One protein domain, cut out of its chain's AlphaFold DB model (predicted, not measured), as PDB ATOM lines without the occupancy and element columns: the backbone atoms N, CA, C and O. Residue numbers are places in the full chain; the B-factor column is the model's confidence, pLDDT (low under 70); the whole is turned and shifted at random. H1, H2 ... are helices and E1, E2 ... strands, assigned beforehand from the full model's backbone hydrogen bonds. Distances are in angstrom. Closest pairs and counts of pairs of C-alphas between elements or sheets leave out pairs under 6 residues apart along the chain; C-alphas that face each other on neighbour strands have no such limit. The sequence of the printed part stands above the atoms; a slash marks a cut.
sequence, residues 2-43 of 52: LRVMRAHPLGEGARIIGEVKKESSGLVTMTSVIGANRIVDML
ATOM      1  N   LEU A   2      19.161 -35.732 -38.626       97.06
ATOM      2  CA  LEU A   2      20.128 -35.952 -37.528       97.06
ATOM      3  C   LEU A   2      20.786 -37.345 -37.506       97.06
ATOM      4  O   LEU A   2      21.993 -37.452 -37.334       97.06
ATOM      5  N   ARG A   3      20.006 -38.410 -37.733       97.56
ATOM      6  CA  ARG A   3      20.530 -39.783 -37.840       97.56
ATOM      7  C   ARG A   3      21.565 -39.937 -38.961       97.56
ATOM      8  O   ARG A   3      22.534 -40.654 -38.780       97.56
ATOM      9  N   VAL A   4      21.356 -39.263 -40.093       98.06
ATOM     10  CA  VAL A   4      22.284 -39.288 -41.235       98.06
ATOM     11  C   VAL A   4      23.588 -38.586 -40.862       98.06
ATOM     12  O   VAL A   4      24.653 -39.133 -41.103       98.06
ATOM     13  N   MET A   5      23.508 -37.428 -40.200       98.00
ATOM     14  CA  MET A   5      24.697 -36.709 -39.723       98.00
ATOM     15  C   MET A   5      25.505 -37.553 -38.732       98.00
ATOM     16  O   MET A   5      26.710 -37.688 -38.891       98.00
ATOM     17  N   ARG A   6      24.836 -38.190 -37.763       98.25
ATOM     18  CA  ARG A   6      25.491 -39.043 -36.758       98.25
ATOM     19  C   ARG A   6      26.108 -40.325 -37.311       98.25
ATOM     20  O   ARG A   6      26.935 -40.914 -36.633       98.25
ATOM     21  N   ALA A   7      25.703 -40.768 -38.500       98.00
ATOM     22  CA  ALA A   7      26.305 -41.930 -39.148       98.00
ATOM     23  C   ALA A   7      27.694 -41.622 -39.740       98.00
ATOM     24  O   ALA A   7      28.447 -42.542 -40.041       98.00
ATOM     25  N   HIS A   8      28.040 -40.341 -39.914       98.00
ATOM     26  CA  HIS A   8      29.361 -39.925 -40.370       98.00
ATOM     27  C   HIS A   8      30.323 -39.784 -39.174       98.00
ATOM     28  O   HIS A   8      29.918 -39.186 -38.176       98.00
ATOM     29  N   PRO A   9      31.599 -40.221 -39.263       97.75
ATOM     30  CA  PRO A   9      32.558 -40.118 -38.153       97.75
ATOM     31  C   PRO A   9      32.688 -38.701 -37.571       97.75
ATOM     32  O   PRO A   9      32.635 -38.509 -36.364       97.75
ATOM     33  N   LEU A  10      32.753 -37.676 -38.429       98.00
ATOM     34  CA  LEU A  10      32.805 -36.268 -37.992       98.00
ATOM     35  C   LEU A  10      31.480 -35.732 -37.411       98.00
ATOM     36  O   LEU A  10      31.435 -34.618 -36.900       98.00
ATOM     37  N   GLY A  11      30.385 -36.485 -37.528       97.56
ATOM     38  CA  GLY A  11      29.043 -36.064 -37.133       97.56
ATOM     39  C   GLY A  11      28.507 -36.745 -35.874       97.56
ATOM     40  O   GLY A  11      27.364 -36.482 -35.496       97.56
ATOM     41  N   GLU A  12      29.297 -37.579 -35.193       97.56
ATOM     42  CA  GLU A  12      28.914 -38.268 -33.945       97.56
ATOM     43  C   GLU A  12      28.355 -37.288 -32.886       97.56
ATOM     44  O   GLU A  12      27.338 -37.528 -32.217       97.56
ATOM     45  N   GLY A  13      28.971 -36.105 -32.816       97.75
ATOM     46  CA  GLY A  13      28.582 -35.009 -31.932       97.75
ATOM     47  C   GLY A  13      27.321 -34.243 -32.346       97.75
ATOM     48  O   GLY A  13      26.874 -33.389 -31.588       97.75
ATOM     49  N   ALA A  14      26.695 -34.522 -33.493       98.31
ATOM     50  CA  ALA A  14      25.576 -33.718 -33.987       98.31
ATOM     51  C   ALA A  14      24.371 -33.739 -33.024       98.31
ATOM     52  O   ALA A  14      23.909 -34.801 -32.571       98.31
ATOM     53  N   ARG A  15      23.828 -32.556 -32.724       98.06
ATOM     54  CA  ARG A  15      22.673 -32.346 -31.838       98.06
ATOM     55  C   ARG A  15      21.746 -31.283 -32.426       98.06
ATOM     56  O   ARG A  15      22.188 -30.394 -33.143       98.06
ATOM     57  N   ILE A  16      20.458 -31.394 -32.111       97.56
ATOM     58  CA  ILE A  16      19.510 -30.292 -32.294       97.56
ATOM     59  C   ILE A  16      19.725 -29.345 -31.113       97.56
ATOM     60  O   ILE A  16      19.734 -29.807 -29.975       97.56
ATOM     61  N   ILE A  17      19.921 -28.057 -31.391       96.56
ATOM     62  CA  ILE A  17      20.218 -27.033 -30.373       96.56
ATOM     63  C   ILE A  17      19.101 -25.994 -30.211       96.56
ATOM     64  O   ILE A  17      19.217 -25.095 -29.388       96.56
ATOM     65  N   GLY A  18      18.024 -26.103 -30.991       94.88
ATOM     66  CA  GLY A  18      16.907 -25.167 -30.943       94.88
ATOM     67  C   GLY A  18      15.961 -25.317 -32.128       94.88
ATOM     68  O   GLY A  18      16.051 -26.271 -32.904       94.88
ATOM     69  N   GLU A  19      15.067 -24.345 -32.254       94.56
ATOM     70  CA  GLU A  19      14.038 -24.256 -33.286       94.56
ATOM     71  C   GLU A  19      13.829 -22.796 -33.703       94.56
ATOM     72  O   GLU A  19      14.122 -21.871 -32.944       94.56
ATOM     73  N   VAL A  20      13.297 -22.588 -34.908       93.75
ATOM     74  CA  VAL A  20      12.893 -21.261 -35.382       93.75
ATOM     75  C   VAL A  20      11.422 -21.056 -35.046       93.75
ATOM     76  O   VAL A  20      10.573 -21.849 -35.451       93.75
ATOM     77  N   LYS A  21      11.117 -19.979 -34.322       90.94
ATOM     78  CA  LYS A  21       9.742 -19.593 -33.993       90.94
ATOM     79  C   LYS A  21       9.186 -18.634 -35.043       90.94
ATOM     80  O   LYS A  21       9.930 -17.943 -35.732       90.94
ATOM     81  N   LYS A  22       7.857 -18.596 -35.162       89.44
ATOM     82  CA  LYS A  22       7.139 -17.759 -36.141       89.44
ATOM     83  C   LYS A  22       7.297 -16.252 -35.877       89.44
ATOM     84  O   LYS A  22       7.130 -15.447 -36.786       89.44
ATOM     85  N   GLU A  23       7.604 -15.875 -34.641       79.69
ATOM     86  CA  GLU A  23       7.816 -14.492 -34.211       79.69
ATOM     87  C   GLU A  23       9.213 -14.018 -34.645       79.69
ATOM     88  O   GLU A  23      10.226 -14.480 -34.124       79.69
ATOM     89  N   SER A  24       9.284 -13.109 -35.621       61.06
ATOM     90  CA  SER A  24      10.548 -12.662 -36.224       61.06
ATOM     91  C   SER A  24      11.046 -11.339 -35.630       61.06
ATOM     92  O   SER A  24      11.134 -10.327 -36.326       61.06
ATOM     93  N   SER A  25      11.388 -11.319 -34.343       79.75
ATOM     94  CA  SER A  25      12.022 -10.136 -33.734       79.75
ATOM     95  C   SER A  25      13.516 -10.004 -34.068       79.75
ATOM     96  O   SER A  25      14.139  -9.024 -33.676       79.75
ATOM     97  N   GLY A  26      14.106 -10.986 -34.764       85.94
ATOM     98  CA  GLY A  26      15.553 -11.044 -35.002       85.94
ATOM     99  C   GLY A  26      16.360 -11.411 -33.752       85.94
ATOM    100  O   GLY A  26      17.582 -11.302 -33.763       85.94
ATOM    101  N   LEU A  27      15.695 -11.850 -32.678       91.38
ATOM    102  CA  LEU A  27      16.337 -12.243 -31.430       91.38
ATOM    103  C   LEU A  27      16.637 -13.740 -31.399       91.38
ATOM    104  O   LEU A  27      15.771 -14.574 -31.668       91.38
ATOM    105  N   VAL A  28      17.851 -14.075 -30.973       94.44
ATOM    106  CA  VAL A  28      18.238 -15.438 -30.608       94.44
ATOM    107  C   VAL A  28      18.223 -15.538 -29.090       94.44
ATOM    108  O   VAL A  28      18.850 -14.734 -28.402       94.44
ATOM    109  N   THR A  29      17.507 -16.526 -28.558       94.81
ATOM    110  CA  THR A  29      17.498 -16.812 -27.120       94.81
ATOM    111  C   THR A  29      17.992 -18.225 -26.854       94.81
ATOM    112  O   THR A  29      17.743 -19.142 -27.632       94.81
ATOM    113  N   MET A  30      18.707 -18.393 -25.747       96.75
ATOM    114  CA  MET A  30      19.209 -19.670 -25.257       96.75
ATOM    115  C   MET A  30      18.618 -19.945 -23.878       96.75
ATOM    116  O   MET A  30      18.673 -19.093 -22.988       96.75
ATOM    117  N   THR A  31      18.114 -21.159 -23.681       96.81
ATOM    118  CA  THR A  31      17.754 -21.667 -22.356       96.81
ATOM    119  C   THR A  31      19.006 -22.221 -21.684       96.81
ATOM    120  O   THR A  31      19.645 -23.145 -22.180       96.81
ATOM    121  N   SER A  32      19.387 -21.621 -20.561       96.31
ATOM    122  CA  SER A  32      20.518 -22.070 -19.747       96.31
ATOM    123  C   SER A  32      20.211 -23.379 -19.014       96.31
ATOM    124  O   SER A  32      19.061 -23.796 -18.908       96.31
ATOM    125  N   VAL A  33      21.241 -23.997 -18.431       96.62
ATOM    126  CA  VAL A  33      21.124 -25.257 -17.671       96.62
ATOM    127  C   VAL A  33      20.125 -25.159 -16.509       96.62
ATOM    128  O   VAL A  33      19.470 -26.140 -16.178       96.62
ATOM    129  N   ILE A  34      19.962 -23.970 -15.920       96.62
ATOM    130  CA  ILE A  34      19.000 -23.712 -14.832       96.62
ATOM    131  C   ILE A  34      17.610 -23.284 -15.336       96.62
ATOM    132  O   ILE A  34      16.781 -22.836 -14.551       96.62
ATOM    133  N   GLY A  35      17.355 -23.362 -16.645       95.56
ATOM    134  CA  GLY A  35      16.061 -23.044 -17.261       95.56
ATOM    135  C   GLY A  35      15.812 -21.559 -17.548       95.56
ATOM    136  O   GLY A  35      14.786 -21.218 -18.128       95.56
ATOM    137  N   ALA A  36      16.736 -20.662 -17.193       96.88
ATOM    138  CA  ALA A  36      16.600 -19.238 -17.505       96.88
ATOM    139  C   ALA A  36      16.895 -18.961 -18.987       96.88
ATOM    140  O   ALA A  36      17.887 -19.474 -19.515       96.88
ATOM    141  N   ASN A  37      16.090 -18.109 -19.627       94.75
ATOM    142  CA  ASN A  37      16.322 -17.652 -20.998       94.75
ATOM    143  C   ASN A  37      17.249 -16.433 -21.020       94.75
ATOM    144  O   ASN A  37      17.080 -15.499 -20.235       94.75
ATOM    145  N   ARG A  38      18.220 -16.439 -21.934       95.38
ATOM    146  CA  ARG A  38      19.159 -15.335 -22.168       95.38
ATOM    147  C   ARG A  38      19.228 -15.009 -23.650       95.38
ATOM    148  O   ARG A  38      19.116 -15.915 -24.472       95.38
ATOM    149  N   ILE A  39      19.416 -13.735 -23.980       94.31
ATOM    150  CA  ILE A  39      19.684 -13.308 -25.356       94.31
ATOM    151  C   ILE A  39      21.112 -13.730 -25.715       94.31
ATOM    152  O   ILE A  39      22.024 -13.611 -24.896       94.31
ATOM    153  N   VAL A  40      21.281 -14.275 -26.917       94.88
ATOM    154  CA  VAL A  40      22.596 -14.516 -27.512       94.88
ATOM    155  C   VAL A  40      22.915 -13.307 -28.375       94.88
ATOM    156  O   VAL A  40      22.434 -13.199 -29.503       94.88
ATOM    157  N   ASP A  41      23.678 -12.381 -27.807       92.75
ATOM    158  CA  ASP A  41      24.067 -11.158 -28.496       92.75
ATOM    159  C   ASP A  41      25.138 -11.424 -29.557       92.75
ATOM    160  O   ASP A  41      25.959 -12.341 -29.454       92.75
ATOM    161  N   MET A  42      25.147 -10.570 -30.578       91.69
ATOM    162  CA  MET A  42      26.250 -10.514 -31.529       91.69
ATOM    163  C   MET A  42      27.518 -10.033 -30.819       91.69
ATOM    164  O   MET A  42      27.479  -9.096 -30.020       91.69
ATOM    165  N   LEU A  43      28.659 -10.649 -31.141       91.31
ATOM    166  CA  LEU A  43      29.950 -10.195 -30.629       91.31
ATOM    167  C   LEU A  43      30.224  -8.759 -31.094       91.31
ATOM    168  O   LEU A  43      30.044  -8.433 -32.266       91.31
TER     169      LEU A  43
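AT A GLANCE: This is residues 2 to 43 of the 52 residues of the protein "Hydrogenase expression/formation protein HypE" of candidate division KSB1 bacterium (UniProt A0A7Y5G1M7). This model has little regular structure: a short helix, H1, at one end and a small hairpin of two strands, E1 and E2, towards the other, joined by a long strand-free link in which residues 21 to 26 stick out. The printed part has 42 residues, with H1, E1 and E2 in that order; the sheet E1 - E2 is antiparallel. The class is mixed, with 11 residues in named elements. It is only just extended, close to loose, with a radius of gyration of the C-alphas of 14.0 A and spans of 35 by 25 by 22 A.

HOW THE PARTS SIT: H1, residues 2 to 6, has its O i to N i+4 pair within hydrogen-bond range. H1 is apart from E2, residues 37 to 39. E1, residues 29 to 31, and E2 form a hairpin, antiparallel at 149 degrees; N 30 and O 38 are 2.8 A apart, within hydrogen-bond range.

IN THESE COORDINATES: H1 begins at C-alpha 2 (20.128, -35.952, -37.528) and measures 6.2 A. E1 measures 6.8 A. E2 measures 7.0 A and ends at C-alpha 39 (19.684, -13.308, -25.356).

THE WHOLE: The farthest C-alphas, of Pro 9 and Ser 25, are 36.6 A apart. The printed part has no cut. The link H1 to E1 is long. Residue 24 has pLDDT under 70.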